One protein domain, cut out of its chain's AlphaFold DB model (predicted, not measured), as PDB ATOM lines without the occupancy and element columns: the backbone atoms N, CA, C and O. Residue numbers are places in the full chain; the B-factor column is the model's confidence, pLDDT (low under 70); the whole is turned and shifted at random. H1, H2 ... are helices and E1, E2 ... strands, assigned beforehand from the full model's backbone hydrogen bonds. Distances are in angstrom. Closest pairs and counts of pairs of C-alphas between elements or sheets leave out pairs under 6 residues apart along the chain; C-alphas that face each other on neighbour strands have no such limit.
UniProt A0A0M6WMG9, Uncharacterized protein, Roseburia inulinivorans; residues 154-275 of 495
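Overview. This is residues 154 to 275 of the 495 residues of an uncharacterized protein of Roseburia inulinivorans (UniProt A0A0M6WMG9). One seven-stranded sheet curls into a partly closed barrel, folding back so that E3 and E6 face E1, E2, E5 and E4, with E7 as the hinge. Long loops extend from it, and the short helix H1 sits at the end of E7. The printed part has 122 residues, under half in named elements, in the order E1 E2 E3 E4 E5 E6 E7 H1; the class is mostly strand. The mixed sheet runs E3 E6 E7 E1 E2 E5 E4. The whole is compact, with a radius of gyration of the C-alphas of 14.0 A and spans of 35 by 33 by 25 A.

Along the chain. E1 is residues 157 to 161, from C-alpha 157 at (145.859, 140.436, 118.791), and E2 166 to 172. E3 is 188 to 191; E4, 200 to 209, is 24.4 A long and bends by 67 degrees at 203. E5, 220 to 228, is 24.8 A long; E6, 242 to 250, is 21.3 A long and bends by 65 degrees at 245. E7 is 265 to 271 and H1 272 to 275, ending at C-alpha 275 (154.097, 147.772, 107.714).

Arrangement. E2 is antiparallel to E1 (N 159 and O 168, 2.8 A) and to E5 (N 169 and O 224, 2.9 A). E4 and E5 form an antiparallel hairpin, N 223 and O 206 being 2.8 A apart. E7 is parallel to E1, with N 160 and O 270 at 2.8 A, and antiparallel to E6, with N 267 and O 246 at 2.8 A. E3 is antiparallel to E6, with N 189 and O 249 at 2.8 A. The closest C-alphas of edge strands E3 and E4, Leu 190 and Thr 200, are 5.5 A apart. H1 only grazes the sheet and is too short for an O i to N i+4 pair.

Size, cuts and confidence. The farthest C-alphas, Gly 179 and Ser 238, are 40.5 A apart. The printed part has no cut; the links E2 to E3, E5 to E6 and E6 to E7 are long. Mean pLDDT of the printed part is 75.4, and 40 residues are under 70, among them 235 to 246.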
ATOM      1  N   ILE A 154     139.062 135.292 125.737       78.69
ATOM      2  CA  ILE A 154     139.676 136.574 125.404       78.69
ATOM      3  C   ILE A 154     140.570 136.323 124.198       78.69
ATOM      4  O   ILE A 154     141.354 135.374 124.179       78.69
ATOM      5  N   ASN A 155     140.440 137.148 123.163       80.44
ATOM      6  CA  ASN A 155     141.232 137.001 121.953       80.44
ATOM      7  C   ASN A 155     142.231 138.148 121.843       80.44
ATOM      8  O   ASN A 155     141.873 139.265 121.482       80.44
ATOM      9  N   PHE A 156     143.493 137.860 122.146       81.31
ATOM     10  CA  PHE A 156     144.558 138.833 121.963       81.31
ATOM     11  C   PHE A 156     144.987 138.901 120.499       81.31
ATOM     12  O   PHE A 156     145.205 137.883 119.834       81.31
ATOM     13  N   GLN A 157     145.158 140.125 120.023       78.50
ATOM     14  CA  GLN A 157     145.859 140.436 118.791       78.50
ATOM     15  C   GLN A 157     147.281 140.863 119.149       78.50
ATOM     16  O   GLN A 157     147.497 141.558 120.138       78.50
ATOM     17  N   TYR A 158     148.263 140.426 118.365       76.94
ATOM     18  CA  TYR A 158     149.673 140.635 118.682       76.94
ATOM     19  C   TYR A 158     150.322 141.509 117.628       76.94
ATOM     20  O   TYR A 158     150.092 141.384 116.424       76.94
ATOM     21  N   THR A 159     151.161 142.421 118.081       70.00
ATOM     22  CA  THR A 159     151.948 143.295 117.230       70.00
ATOM     23  C   THR A 159     153.309 143.480 117.881       70.00
ATOM     24  O   THR A 159     153.420 143.793 119.062       70.00
ATOM     25  N   MET A 160     154.366 143.237 117.121       65.81
ATOM     26  CA  MET A 160     155.720 143.582 117.525       65.81
ATOM     27  C   MET A 160     155.869 145.077 117.286       65.81
ATOM     28  O   MET A 160     155.676 145.531 116.155       65.81
ATOM     29  N   MET A 161     156.181 145.842 118.327       60.28
ATOM     30  CA  MET A 161     156.578 147.230 118.121       60.28
ATOM     31  C   MET A 161     158.082 147.317 118.338       60.28
ATOM     32  O   MET A 161     158.556 147.066 119.431       60.28
ATOM     33  N   ASN A 162     158.775 147.696 117.265       56.31
ATOM     34  CA  ASN A 162     160.119 148.268 117.208       56.31
ATOM     35  C   ASN A 162     161.289 147.411 117.748       56.31
ATOM     36  O   ASN A 162     161.145 146.355 118.358       56.31
ATOM     37  N   ASP A 163     162.514 147.892 117.510       65.25
ATOM     38  CA  ASP A 163     163.761 147.275 117.997       65.25
ATOM     39  C   ASP A 163     163.945 147.376 119.529       65.25
ATOM     40  O   ASP A 163     164.960 146.912 120.064       65.25
ATOM     41  N   ASP A 164     162.958 147.934 120.240       73.38
ATOM     42  CA  ASP A 164     162.964 148.211 121.683       73.38
ATOM     43  C   ASP A 164     163.033 146.938 122.550       73.38
ATOM     44  O   ASP A 164     163.403 146.996 123.721       73.38
ATOM     45  N   GLY A 165     162.766 145.772 121.953       80.50
ATOM     46  CA  GLY A 165     162.809 144.484 122.631       80.50
ATOM     47  C   GLY A 165     161.490 144.053 123.258       80.50
ATOM     48  O   GLY A 165     161.513 143.142 124.085       80.50
ATOM     49  N   TYR A 166     160.365 144.640 122.850       84.88
ATOM     50  CA  TYR A 166     159.042 144.316 123.365       84.88
ATOM     51  C   TYR A 166     158.090 143.780 122.287       84.88
ATOM     52  O   TYR A 166     158.183 144.069 121.095       84.88
ATOM     53  N   VAL A 167     157.129 142.977 122.736       84.44
ATOM     54  CA  VAL A 167     155.949 142.573 121.974       84.44
ATOM     55  C   VAL A 167     154.726 143.131 122.672       84.44
ATOM     56  O   VAL A 167     154.635 143.121 123.899       84.44
ATOM     57  N   TYR A 168     153.773 143.597 121.878       84.06
ATOM     58  CA  TYR A 168     152.562 144.213 122.367       84.06
ATOM     59  C   TYR A 168     151.381 143.323 122.007       84.06
ATOM     60  O   TYR A 168     151.195 142.943 120.851       84.06
ATOM     61  N   ALA A 169     150.591 142.960 123.006       86.62
ATOM     62  CA  ALA A 169     149.328 142.272 122.805       86.62
ATOM     63  C   ALA A 169     148.196 143.230 123.146       86.62
ATOM     64  O   ALA A 169     148.288 143.959 124.128       86.62
ATOM     65  N   TYR A 170     147.132 143.242 122.358       84.50
ATOM     66  CA  TYR A 170     145.971 144.066 122.639       84.50
ATOM     67  C   TYR A 170     144.672 143.291 122.509       84.50
ATOM     68  O   TYR A 170     144.567 142.335 121.741       84.50
ATOM     69  N   VAL A 171     143.687 143.724 123.283       83.94
ATOM     70  CA  VAL A 171     142.304 143.267 123.194       83.94
ATOM     71  C   VAL A 171     141.391 144.472 123.341       83.94
ATOM     72  O   VAL A 171     141.607 145.327 124.205       83.94
ATOM     73  N   TYR A 172     140.395 144.576 122.466       80.19
ATOM     74  CA  TYR A 172     139.453 145.683 122.524       80.19
ATOM     75  C   TYR A 172     138.554 145.546 123.750       80.19
ATOM     76  O   TYR A 172     138.147 144.447 124.107       80.19
ATOM     77  N   GLU A 173     138.208 146.665 124.385       80.38
ATOM     78  CA  GLU A 173     137.329 146.684 125.562       80.38
ATOM     79  C   GLU A 173     135.981 146.004 125.268       80.38
ATOM     80  O   GLU A 173     135.460 145.277 126.103       80.38
ATOM     81  N   SER A 174     135.470 146.143 124.039       75.44
ATOM     82  CA  SER A 174     134.251 145.472 123.569       75.44
ATOM     83  C   SER A 174     134.367 143.951 123.417       75.44
ATOM     84  O   SER A 174     133.355 143.282 123.226       75.44
ATOM     85  N   GLU A 175     135.585 143.412 123.418       76.25
ATOM     86  CA  GLU A 175     135.878 141.977 123.311       76.25
ATOM     87  C   GLU A 175     136.216 141.354 124.674       76.25
ATOM     88  O   GLU A 175     136.372 140.137 124.765       76.25
ATOM     89  N   VAL A 176     136.332 142.166 125.732       81.44
ATOM     90  CA  VAL A 176     136.561 141.684 127.096       81.44
ATOM     91  C   VAL A 176     135.230 141.181 127.668       81.44
ATOM     92  O   VAL A 176     134.270 141.951 127.718       81.44
ATOM     93  N   PRO A 177     135.133 139.912 128.106       78.56
ATOM     94  CA  PRO A 177     133.912 139.400 128.715       78.56
ATOM     95  C   PRO A 177     133.535 140.163 129.990       78.56
ATOM     96  O   PRO A 177     134.404 140.579 130.762       78.56
ATOM     97  N   ASP A 178     132.232 140.289 130.244       75.06
ATOM     98  CA  ASP A 178     131.721 140.943 131.449       75.06
ATOM     99  C   ASP A 178     132.301 140.312 132.724       75.06
ATOM    100  O   ASP A 178     132.391 139.090 132.864       75.06
ATOM    101  N   GLY A 179     132.679 141.163 133.680       77.12
ATOM    102  CA  GLY A 179     133.248 140.738 134.962       77.12
ATOM    103  C   GLY A 179     134.742 140.398 134.921       77.12
ATOM    104  O   GLY A 179     135.311 140.095 135.970       77.12
ATOM    105  N   ILE A 180     135.398 140.485 133.760       81.06
ATOM    106  CA  ILE A 180     136.848 140.310 133.659       81.06
ATOM    107  C   ILE A 180     137.569 141.629 133.922       81.06
ATOM    108  O   ILE A 180     137.342 142.639 133.259       81.06
ATOM    109  N   VAL A 181     138.488 141.596 134.886       87.25
ATOM    110  CA  VAL A 181     139.386 142.714 135.186       87.25
ATOM    111  C   VAL A 181     140.706 142.491 134.460       87.25
ATOM    112  O   VAL A 181     141.473 141.594 134.808       87.25
ATOM    113  N   MET A 182     140.982 143.327 133.461       86.00
ATOM    114  CA  MET A 182     142.234 143.281 132.709       86.00
ATOM    115  C   MET A 182     143.379 143.823 133.573       86.00
ATOM    116  O   MET A 182     143.413 144.996 133.937       86.00
ATOM    117  N   ASN A 183     144.303 142.942 133.943       88.38
ATOM    118  CA  ASN A 183     145.485 143.246 134.750       88.38
ATOM    119  C   ASN A 183     146.632 142.287 134.372       88.38
ATOM    120  O   ASN A 183     146.507 141.521 133.413       88.38
ATOM    121  N   GLU A 184     147.736 142.306 135.123       85.81
ATOM    122  CA  GLU A 184     148.904 141.438 134.901       85.81
ATOM    123  C   GLU A 184     148.578 139.934 134.881       85.81
ATOM    124  O   GLU A 184     149.188 139.176 134.126       85.81
ATOM    125  N   SER A 185     147.566 139.497 135.638       84.56
ATOM    126  CA  SER A 185     147.173 138.086 135.699       84.56
ATOM    127  C   SER A 185     146.520 137.592 134.407       84.56
ATOM    128  O   SER A 185     146.535 136.396 134.156       84.56
ATOM    129  N   VAL A 186     146.002 138.494 133.565       84.81
ATOM    130  CA  VAL A 186     145.366 138.180 132.270       84.81
ATOM    131  C   VAL A 186     146.348 138.381 131.103       84.81
ATOM    132  O   VAL A 186     145.977 138.287 129.935       84.81
ATOM    133  N   CYS A 187     147.625 138.662 131.390       86.25
ATOM    134  CA  CYS A 187     148.629 138.851 130.350       86.25
ATOM    135  C   CYS A 187     148.801 137.570 129.515       86.25
ATOM    136  O   CYS A 187     148.924 136.477 130.083       86.25
ATOM    137  N   PRO A 188     148.854 137.670 128.176       89.06
ATOM    138  CA  PRO A 188     149.300 136.553 127.369       89.06
ATOM    139  C   PRO A 188     150.801 136.317 127.570       89.06
ATOM    140  O   PRO A 188     151.578 137.248 127.748       89.06
ATOM    141  N   THR A 189     151.213 135.057 127.508       89.06
ATOM    142  CA  THR A 189     152.618 134.655 127.443       89.06
ATOM    143  C   THR A 189     152.862 134.013 126.087       89.06
ATOM    144  O   THR A 189     152.099 133.135 125.673       89.06
ATOM    145  N   LEU A 190     153.908 134.452 125.388       87.62
ATOM    146  CA  LEU A 190     154.384 133.811 124.171       87.62
ATOM    147  C   LEU A 190     155.385 132.709 124.510       87.62
ATOM    148  O   LEU A 190     156.238 132.866 125.381       87.62
ATOM    149  N   TYR A 191     155.296 131.615 123.770       86.06
ATOM    150  CA  TYR A 191     156.103 130.416 123.897       86.06
ATOM    151  C   TYR A 191     156.813 130.115 122.584       86.06
ATOM    152  O   TYR A 191     156.320 130.429 121.494       86.06
ATOM    153  N   SER A 192     157.968 129.468 122.716       84.12
ATOM    154  CA  SER A 192     158.752 128.943 121.606       84.12
ATOM    155  C   SER A 192     158.012 127.807 120.887       84.12
ATOM    156  O   SER A 192     156.958 127.345 121.331       84.12
ATOM    157  N   LYS A 193     158.589 127.300 119.790       81.25
ATOM    158  CA  LYS A 193     158.018 126.214 118.977       81.25
ATOM    159  C   LYS A 193     157.700 124.933 119.764       81.25
ATOM    160  O   LYS A 193     156.841 124.161 119.346       81.25
ATOM    161  N   ASP A 194     158.373 124.722 120.895       82.56
ATOM    162  CA  ASP A 194     158.135 123.603 121.815       82.56
ATOM    163  C   ASP A 194     156.848 123.726 122.653       82.56
ATOM    164  O   ASP A 194     156.477 122.766 123.327       82.56
ATOM    165  N   LYS A 195     156.165 124.881 122.610       82.31
ATOM    166  CA  LYS A 195     154.963 125.217 123.397       82.31
ATOM    167  C   LYS A 195     155.167 125.177 124.919       82.31
ATOM    168  O   LYS A 195     154.189 125.151 125.662       82.31
ATOM    169  N   GLN A 196     156.412 125.158 125.392       83.00
ATOM    170  CA  GLN A 196     156.748 125.025 126.814       83.00
ATOM    171  C   GLN A 196     157.666 126.134 127.311       83.00
ATOM    172  O   GLN A 196     157.488 126.602 128.432       83.00
ATOM    173  N   THR A 197     158.606 126.586 126.483       87.00
ATOM    174  CA  THR A 197     159.582 127.610 126.856       87.00
ATOM    175  C   THR A 197     159.001 129.005 126.617       87.00
ATOM    176  O   THR A 197     158.761 129.348 125.456       87.00
ATOM    177  N   PRO A 198     158.773 129.829 127.660       90.00
ATOM    178  CA  PRO A 198     158.341 131.210 127.484       90.00
ATOM    179  C   PRO A 198     159.421 132.024 126.770       90.00
ATOM    180  O   PRO A 198     160.596 131.953 127.124       90.00
ATOM    181  N   ILE A 199     159.017 132.822 125.786       89.56
ATOM    182  CA  ILE A 199     159.899 133.731 125.035       89.56
ATOM    183  C   ILE A 199     159.580 135.202 125.310       89.56
ATOM    184  O   ILE A 199     160.262 136.094 124.804       89.56
ATOM    185  N   THR A 200     158.575 135.457 126.145       90.50
ATOM    186  CA  THR A 200     158.236 136.780 126.662       90.50
ATOM    187  C   THR A 200     157.959 136.733 128.157       90.50
ATOM    188  O   THR A 200     157.465 135.728 128.663       90.50
ATOM    189  N   GLU A 201     158.180 137.852 128.836       91.00
ATOM    190  CA  GLU A 201     157.722 138.104 130.203       91.00
ATOM    191  C   GLU A 201     156.807 139.336 130.239       91.00
ATOM    192  O   GLU A 201     156.975 140.262 129.441       91.00
ATOM    193  N   PHE A 202     155.819 139.344 131.136       91.88
ATOM    194  CA  PHE A 202     154.985 140.526 131.364       91.88
ATOM    195  C   PHE A 202     155.848 141.698 131.846       91.88
ATOM    196  O   PHE A 202     156.748 141.507 132.661       91.88
ATOM    197  N   ASP A 203     155.547 142.901 131.361       92.06
ATOM    198  CA  ASP A 203     156.205 144.128 131.807       92.06
ATOM    199  C   ASP A 203     155.189 145.182 132.267       92.06
ATOM    200  O   ASP A 203     155.291 145.691 133.381       92.06
ATOM    201  N   ALA A 204     154.184 145.497 131.444       90.38
ATOM    202  CA  ALA A 204     153.171 146.488 131.797       90.38
ATOM    203  C   ALA A 204     151.845 146.270 131.059       90.38
ATOM    204  O   ALA A 204     151.792 145.634 130.007       90.38
ATOM    205  N   VAL A 205     150.765 146.844 131.590       91.31
ATOM    206  CA  VAL A 205     149.451 146.907 130.936       91.31
ATOM    207  C   VAL A 205     148.881 148.317 131.058       91.31
ATOM    208  O   VAL A 205     149.025 148.958 132.097       91.31
ATOM    209  N   THR A 206     148.245 148.808 129.997       89.00
ATOM    210  CA  THR A 206     147.556 150.105 129.984       89.00
ATOM    211  C   THR A 206     146.284 150.040 129.143       89.00
ATOM    212  O   THR A 206     146.138 149.163 128.294       89.00
ATOM    213  N   LEU A 207     145.360 150.972 129.366       85.38
ATOM    214  CA  LEU A 207     144.192 151.169 128.512       85.38
ATOM    215  C   LEU A 207     144.502 152.289 127.520       85.38
ATOM    216  O   LEU A 207     144.735 153.427 127.918       85.38
ATOM    217  N   HIS A 208     144.497 151.973 126.229       81.19
ATOM    218  CA  HIS A 208     144.788 152.919 125.159       81.19
ATOM    219  C   HIS A 208     143.540 153.176 124.312       81.19
ATOM    220  O   HIS A 208     142.801 152.251 123.977       81.19
ATOM    221  N   GLN A 209     143.305 154.432 123.938       78.62
ATOM    222  CA  GLN A 209     142.240 154.801 123.010       78.62
ATOM    223  C   GLN A 209     142.841 155.001 121.621       78.62
ATOM    224  O   GLN A 209     143.695 155.863 121.431       78.62
ATOM    225  N   ASN A 210     142.386 154.217 120.645       67.94
ATOM    226  CA  ASN A 210     142.849 154.325 119.270       67.94
ATOM    227  C   ASN A 210     142.395 155.666 118.676       67.94
ATOM    228  O   ASN A 210     141.198 155.932 118.563       67.94
ATOM    229  N   THR A 211     143.351 156.519 118.322       62.62
ATOM    230  CA  THR A 211     143.102 157.852 117.752       62.62
ATOM    231  C   THR A 211     143.455 157.945 116.267       62.62
ATOM    232  O   THR A 211     143.103 158.934 115.631       62.62
ATOM    233  N   GLU A 212     144.105 156.925 115.697       54.69
ATOM    234  CA  GLU A 212     144.753 157.025 114.382       54.69
ATOM    235  C   GLU A 212     144.076 156.205 113.274       54.69
ATOM    236  O   GLU A 212     144.172 156.573 112.104       54.69
ATOM    237  N   TYR A 213     143.380 155.109 113.598       56.66
ATOM    238  CA  TYR A 213     142.745 154.263 112.581       56.66
ATOM    239  C   TYR A 213     141.285 154.655 112.351       56.66
ATOM    240  O   TYR A 213     140.452 154.466 113.228       56.66
ATOM    241  N   GLU A 214     140.946 155.127 111.146       51.00
ATOM    242  CA  GLU A 214     139.608 155.648 110.797       51.00
ATOM    243  C   GLU A 214     138.448 154.690 111.134       51.00
ATOM    244  O   GLU A 214     137.395 155.131 111.586       51.00
ATOM    245  N   ASN A 215     138.651 153.376 110.988       51.12
ATOM    246  CA  ASN A 215     137.612 152.365 111.236       51.12
ATOM    247  C   ASN A 215     137.477 151.957 112.715       51.12
ATOM    248  O   ASN A 215     136.562 151.216 113.068       51.12
ATOM    249  N   SER A 216     138.396 152.400 113.569       57.03
ATOM    250  CA  SER A 216     138.445 152.075 115.000       57.03
ATOM    251  C   SER A 216     138.766 153.298 115.864       57.03
ATOM    252  O   SER A 216     139.123 153.162 117.035       57.03
ATOM    253  N   ALA A 217     138.589 154.501 115.313       65.25
ATOM    254  CA  ALA A 217     138.800 155.756 116.011       65.25
ATOM    255  C   ALA A 217     137.841 155.853 117.205       65.25
ATOM    256  O   ALA A 217     136.626 155.705 117.077       65.25
ATOM    257  N   GLY A 218     138.404 156.078 118.389       70.69
ATOM    258  CA  GLY A 218     137.681 156.108 119.654       70.69
ATOM    259  C   GLY A 218     137.500 154.748 120.332       70.69
ATOM    260  O   GLY A 218     137.080 154.726 121.489       70.69
ATOM    261  N   ALA A 219     137.852 153.633 119.682       74.00
ATOM    262  CA  ALA A 219     137.835 152.326 120.328       74.00
ATOM    263  C   ALA A 219     138.918 152.259 121.412       74.00
ATOM    264  O   ALA A 219     140.068 152.645 121.191       74.00
ATOM    265  N   LYS A 220     138.550 151.749 122.587       80.62
ATOM    266  CA  LYS A 220     139.489 151.493 123.676       80.62
ATOM    267  C   LYS A 220     139.994 150.061 123.595       80.62
ATOM    268  O   LYS A 220     139.218 149.137 123.348       80.62
ATOM    269  N   ALA A 221     141.288 149.882 123.807       82.38
ATOM    270  CA  ALA A 221     141.937 148.587 123.844       82.38
ATOM    271  C   ALA A 221     142.884 148.510 125.036       82.38
ATOM    272  O   ALA A 221     143.652 149.432 125.307       82.38
ATOM    273  N   TRP A 222     142.839 147.386 125.736       85.06
ATOM    274  CA  TRP A 222     143.858 147.035 126.709       85.06
ATOM    275  C   TRP A 222     145.108 146.616 125.955       85.06
ATOM    276  O   TRP A 222     145.029 145.735 125.104       85.06
ATOM    277  N   VAL A 223     146.242 147.243 126.257       87.25
ATOM    278  CA  VAL A 223     147.537 146.969 125.634       87.25
ATOM    279  C   VAL A 223     148.487 146.437 126.694       87.25
ATOM    280  O   VAL A 223     148.773 147.105 127.684       87.25
ATOM    281  N   TYR A 224     148.990 145.235 126.460       89.12
ATOM    282  CA  TYR A 224     150.013 144.563 127.240       89.12
ATOM    283  C   TYR A 224     151.355 144.742 126.555       89.12
ATOM    284  O   TYR A 224     151.503 144.372 125.392       89.12
ATOM    285  N   ARG A 225     152.336 145.266 127.282       89.31
ATOM    286  CA  ARG A 225     153.740 145.282 126.884       89.31
ATOM    287  C   ARG A 225     154.431 144.080 127.514       89.31
ATOM    288  O   ARG A 225     154.375 143.889 128.729       89.31
ATOM    289  N   MET A 226     155.064 143.269 126.677       90.12
ATOM    290  CA  MET A 226     155.745 142.041 127.071       90.12
ATOM    291  C   MET A 226     157.197 142.110 126.621       90.12
ATOM    292  O   MET A 226     157.477 142.315 125.440       90.12
ATOM    293  N   LYS A 227     158.136 141.951 127.546       89.81
ATOM    294  CA  LYS A 227     159.563 141.982 127.233       89.81
ATOM    295  C   LYS A 227     159.979 140.678 126.566       89.81
ATOM    296  O   LYS A 227     159.651 139.600 127.053       89.81
ATOM    297  N   MET A 228     160.713 140.769 125.461       86.69
ATOM    298  CA  MET A 228     161.245 139.593 124.776       86.69
ATOM    299  C   MET A 228     162.431 139.005 125.540       86.69
ATOM    300  O   MET A 228     163.404 139.700 125.834       86.69
ATOM    301  N   LEU A 229     162.357 137.705 125.812       89.31
ATOM    302  CA  LEU A 229     163.423 136.921 126.435       89.31
ATOM    303  C   LEU A 229     164.373 136.333 125.386       89.31
ATOM    304  O   LEU A 229     165.581 136.289 125.604       89.31
ATOM    305  N   ASP A 230     163.833 135.926 124.234       84.25
ATOM    306  CA  ASP A 230     164.600 135.367 123.121       84.25
ATOM    307  C   ASP A 230     164.050 135.859 121.775       84.25
ATOM    308  O   ASP A 230     163.047 135.358 121.266       84.25
ATOM    309  N   LYS A 231     164.735 136.837 121.170       77.06
ATOM    310  CA  LYS A 231     164.372 137.361 119.842       77.06
ATOM    311  C   LYS A 231     164.582 136.331 118.726       77.06
ATOM    312  O   LYS A 231     163.979 136.456 117.667       77.06
ATOM    313  N   THR A 232     165.453 135.343 118.931       77.62
ATOM    314  CA  THR A 232     165.811 134.352 117.905       77.62
ATOM    315  C   THR A 232     164.800 133.218 117.793       77.62
ATOM    316  O   THR A 232     164.773 132.529 116.777       77.62
ATOM    317  N   ALA A 233     163.926 133.068 118.792       76.69
ATOM    318  CA  ALA A 233     162.832 132.100 118.779       76.69
ATOM    319  C   ALA A 233     161.735 132.427 117.748       76.69
ATOM    320  O   ALA A 233     160.872 131.597 117.466       76.69
ATOM    321  N   PHE A 234     161.763 133.632 117.185       72.44
ATOM    322  CA  PHE A 234     160.811 134.108 116.201       72.44
ATOM    323  C   PHE A 234     161.282 133.775 114.774       72.44
ATOM    324  O   PHE A 234     162.236 134.357 114.260       72.44
ATOM    325  N   GLU A 235     160.593 132.842 114.113       66.31
ATOM    326  CA  GLU A 235     160.793 132.562 112.685       66.31
ATOM    327  C   GLU A 235     160.066 133.631 111.844       66.31
ATOM    328  O   GLU A 235     158.883 133.893 112.058       66.31
ATOM    329  N   LEU A 236     160.755 134.265 110.890       62.81
ATOM    330  CA  LEU A 236     160.146 135.228 109.963       62.81
ATOM    331  C   LEU A 236     159.445 134.499 108.807       62.81
ATOM    332  O   LEU A 236     160.093 133.778 108.043       62.81
ATOM    333  N   ASP A 237     158.149 134.746 108.615       64.00
ATOM    334  CA  ASP A 237     157.432 134.335 107.410       64.00
ATOM    335  C   ASP A 237     157.816 135.278 106.275       64.00
ATOM    336  O   ASP A 237     157.371 136.429 106.203       64.00
ATOM    337  N   SER A 238     158.613 134.769 105.342       61.06
ATOM    338  CA  SER A 238     158.964 135.496 104.122       61.06
ATOM    339  C   SER A 238     157.747 135.927 103.283       61.06
ATOM    340  O   SER A 238     157.851 136.911 102.550       61.06
ATOM    341  N   ARG A 239     156.593 135.245 103.400       60.88
ATOM    342  CA  ARG A 239     155.360 135.556 102.653       60.88
ATOM    343  C   ARG A 239     154.599 136.741 103.236       60.88
ATOM    344  O   ARG A 239     154.090 137.560 102.476       60.88
ATOM    345  N   TYR A 240     154.538 136.851 104.560       55.31
ATOM    346  CA  TYR A 240     153.753 137.891 105.241       55.31
ATOM    347  C   TYR A 240     154.601 139.003 105.848       55.31
ATOM    348  O   TYR A 240     154.051 139.967 106.383       55.31
ATOM    349  N   LYS A 241     155.934 138.861 105.775       59.94
ATOM    350  CA  LYS A 241     156.909 139.681 106.502       59.94
ATOM    351  C   LYS A 241     156.503 139.884 107.973       59.94
ATOM    352  O   LYS A 241     156.666 140.953 108.553       59.94
ATOM    353  N   ALA A 242     155.901 138.844 108.531       55.53
ATOM    354  CA  ALA A 242     155.442 138.747 109.899       55.53
ATOM    355  C   ALA A 242     156.225 137.615 110.549       55.53
ATOM    356  O   ALA A 242     156.717 136.722 109.867       55.53
ATOM    357  N   VAL A 243     156.339 137.640 111.861       59.09
ATOM    358  CA  VAL A 243     156.910 136.535 112.606       59.09
ATOM    359  C   VAL A 243     155.832 135.461 112.791       59.09
ATOM    360  O   VAL A 243     154.756 135.732 113.331       59.09
ATOM    361  N   THR A 244     156.099 134.264 112.268       55.56
ATOM    362  CA  THR A 244     155.079 133.278 111.874       55.56
ATOM    363  C   THR A 244     154.478 132.494 113.023       55.56
ATOM    364  O   THR A 244     153.334 132.072 112.919       55.56
ATOM    365  N   ALA A 245     155.218 132.229 114.097       55.22
ATOM    366  CA  ALA A 245     154.701 131.327 115.118       55.22
ATOM    367  C   ALA A 245     155.326 131.605 116.476       55.22
ATOM    368  O   ALA A 245     156.336 131.013 116.847       55.22
ATOM    369  N   ALA A 246     154.672 132.477 117.235       62.38
ATOM    370  CA  ALA A 246     154.671 132.297 118.671       62.38
ATOM    371  C   ALA A 246     153.423 131.520 119.063       62.38
ATOM    372  O   ALA A 246     152.356 131.629 118.461       62.38
ATOM    373  N   TYR A 247     153.575 130.718 120.093       75.75
ATOM    374  CA  TYR A 247     152.489 130.002 120.717       75.75
ATOM    375  C   TYR A 247     152.032 130.823 121.907       75.75
ATOM    376  O   TYR A 247     152.848 131.164 122.746       75.75
ATOM    377  N   SER A 248     150.766 131.207 121.978       78.19
ATOM    378  CA  SER A 248     150.294 132.092 123.039       78.19
ATOM    379  C   SER A 248     149.341 131.386 123.989       78.19
ATOM    380  O   SER A 248     148.495 130.600 123.564       78.19
ATOM    381  N   LYS A 249     149.473 131.683 125.280       79.88
ATOM    382  CA  LYS A 249     148.571 131.223 126.338       79.88
ATOM    383  C   LYS A 249     148.212 132.405 127.220       79.88
ATOM    384  O   LYS A 249     149.083 133.212 127.522       79.88
ATOM    385  N   ILE A 250     146.945 132.522 127.607       79.81
ATOM    386  CA  ILE A 250     146.539 133.538 128.583       79.81
ATOM    387  C   ILE A 250     146.800 132.988 129.978       79.81
ATOM    388  O   ILE A 250     146.475 131.836 130.275       79.81
ATOM    389  N   ASN A 251     147.410 133.805 130.825       72.75
ATOM    390  CA  ASN A 251     147.595 133.460 132.224       72.75
ATOM    391  C   ASN A 251     146.216 133.385 132.927       72.75
ATOM    392  O   ASN A 251     145.279 134.082 132.553       72.75
ATOM    393  N   ASN A 252     146.069 132.534 133.951       63.69
ATOM    394  CA  ASN A 252     144.882 132.499 134.830       63.69
ATOM    395  C   ASN A 252     143.582 131.843 134.284       63.69
ATOM    396  O   ASN A 252     142.485 132.358 134.462       63.69
ATOM    397  N   SER A 253     143.680 130.648 133.687       58.03
ATOM    398  CA  SER A 253     142.534 129.784 133.299       58.03
ATOM    399  C   SER A 253     141.599 130.322 132.203       58.03
ATOM    400  O   SER A 253     140.567 129.711 131.929       58.03
ATOM    401  N   PHE A 254     141.957 131.413 131.527       64.12
ATOM    402  CA  PHE A 254     141.239 131.872 130.337       64.12
ATOM    403  C   PHE A 254     141.667 131.095 129.095       64.12
ATOM    404  O   PHE A 254     142.828 130.712 128.940       64.12
ATOM    405  N   ILE A 255     140.722 130.898 128.181       61.56
ATOM    406  CA  ILE A 255     140.979 130.247 126.899       61.56
ATOM    407  C   ILE A 255     141.076 131.317 125.808       61.56
ATOM    408  O   ILE A 255     140.321 132.287 125.808       61.56
ATOM    409  N   GLN A 256     142.000 131.134 124.863       66.62
ATOM    410  CA  GLN A 256     141.978 131.881 123.606       66.62
ATOM    411  C   GLN A 256     141.124 131.166 122.563       66.62
ATOM    412  O   GLN A 256     140.953 129.944 122.582       66.62
ATOM    413  N   ASP A 257     140.635 131.932 121.595       66.50
ATOM    414  CA  ASP A 257     140.035 131.339 120.411       66.50
ATOM    415  C   ASP A 257     141.066 130.462 119.669       66.50
ATOM    416  O   ASP A 257     142.238 130.830 119.573       66.50
ATOM    417  N   SER A 258     140.634 129.312 119.152       69.25
ATOM    418  CA  SER A 258     141.479 128.371 118.386       69.25
ATOM    419  C   SER A 258     142.733 127.828 119.108       69.25
ATOM    420  O   SER A 258     143.815 127.780 118.519       69.25
ATOM    421  N   THR A 259     142.631 127.408 120.377       69.12
ATOM    422  CA  THR A 259     143.752 126.730 121.064       69.12
ATOM    423  C   THR A 259     143.790 125.229 120.791       69.12
ATOM    424  O   THR A 259     142.760 124.583 120.598       69.12
ATOM    425  N   ASP A 260     144.981 124.645 120.887       69.12
ATOM    426  CA  ASP A 260     145.164 123.198 120.955       69.12
ATOM    427  C   ASP A 260     144.788 122.610 122.334       69.12
ATOM    428  O   ASP A 260     144.296 123.304 123.233       69.12
ATOM    429  N   GLU A 261     145.022 121.306 122.510       67.75
ATOM    430  CA  GLU A 261     144.763 120.581 123.763       67.75
ATOM    431  C   GLU A 261     145.611 121.073 124.951       67.75
ATOM    432  O   GLU A 261     145.220 120.867 126.098       67.75
ATOM    433  N   ALA A 262     146.735 121.754 124.701       66.81
ATOM    434  CA  ALA A 262     147.580 122.349 125.736       66.81
ATOM    435  C   ALA A 262     147.108 123.759 126.158       66.81
ATOM    436  O   ALA A 262     147.708 124.378 127.045       66.81
ATOM    437  N   GLY A 263     146.029 124.267 125.547       70.31
ATOM    438  CA  GLY A 263     145.500 125.611 125.788       70.31
ATOM    439  C   GLY A 263     146.329 126.703 125.115       70.31
ATOM    440  O   GLY A 263     146.320 127.848 125.563       70.31
ATOM    441  N   VAL A 264     147.070 126.344 124.067       72.81
ATOM    442  CA  VAL A 264     147.985 127.234 123.363       72.81
ATOM    443  C   VAL A 264     147.440 127.547 121.971       72.81
ATOM    444  O   VAL A 264     147.023 126.652 121.239       72.81
ATOM    445  N   LYS A 265     147.464 128.823 121.582       78.25
ATOM    446  CA  LYS A 265     147.040 129.305 120.262       78.25
ATOM    447  C   LYS A 265     148.253 129.665 119.412       78.25
ATOM    448  O   LYS A 265     149.096 130.446 119.856       78.25
ATOM    449  N   ALA A 266     148.322 129.155 118.184       74.50
ATOM    450  CA  ALA A 266     149.271 129.665 117.200       74.50
ATOM    451  C   ALA A 266     148.938 131.133 116.890       74.50
ATOM    452  O   ALA A 266     147.808 131.453 116.518       74.50
ATOM    453  N   THR A 267     149.900 132.032 117.079       74.38
ATOM    454  CA  THR A 267     149.696 133.461 116.863       74.38
ATOM    455  C   THR A 267     150.757 134.060 115.956       74.38
ATOM    456  O   THR A 267     151.934 133.693 115.999       74.38
ATOM    457  N   TYR A 268     150.313 135.021 115.152       75.31
ATOM    458  CA  TYR A 268     151.161 135.797 114.265       75.31
ATOM    459  C   TYR A 268     151.526 137.101 114.952       75.31
ATOM    460  O   TYR A 268     150.647 137.871 115.347       75.31
ATOM    461  N   VAL A 269     152.822 137.371 115.051       73.00
ATOM    462  CA  VAL A 269     153.317 138.643 115.570       73.00
ATOM    463  C   VAL A 269     153.793 139.472 114.381       73.00
ATOM    464  O   VAL A 269     154.705 139.081 113.656       73.00
ATOM    465  N   ARG A 270     153.150 140.610 114.120       70.38
ATOM    466  CA  ARG A 270     153.515 141.466 112.979       70.38
ATOM    467  C   ARG A 270     154.687 142.370 113.329       70.38
ATOM    468  O   ARG A 270     154.628 143.019 114.364       70.38
ATOM    469  N   ASP A 271     155.688 142.453 112.457       68.38
ATOM    470  CA  ASP A 271     156.734 143.476 112.549       68.38
ATOM    471  C   ASP A 271     156.214 144.801 111.968       68.38
ATOM    472  O   ASP A 271     155.925 144.907 110.771       68.38
ATOM    473  N   LEU A 272     156.059 145.816 112.820       63.78
ATOM    474  CA  LEU A 272     155.596 147.136 112.394       63.78
ATOM    475  C   LEU A 272     156.619 147.910 111.566       63.78
ATOM    476  O   LEU A 272     156.195 148.711 110.732       63.78
ATOM    477  N   ASN A 273     157.924 147.646 111.712       60.62
ATOM    478  CA  ASN A 273     158.951 148.290 110.881       60.62
ATOM    479  C   ASN A 273     158.739 147.986 109.392       60.62
ATOM    480  O   ASN A 273     159.196 148.719 108.519       60.62
ATOM    481  N   VAL A 274     158.029 146.896 109.103       60.69
ATOM    482  CA  VAL A 274     157.722 146.452 107.752       60.69
ATOM    483  C   VAL A 274     156.405 147.023 107.213       60.69
ATOM    484  O   VAL A 274     156.263 147.182 105.999       60.69
ATOM    485  N   TYR A 275     155.439 147.309 108.090       57.78
ATOM    486  CA  TYR A 275     154.097 147.772 107.714       57.78
ATOM    487  C   TYR A 275     153.919 149.289 107.790       57.78
ATOM    488  O   TYR A 275     152.998 149.819 107.166       57.78
TER     489      TYR A 275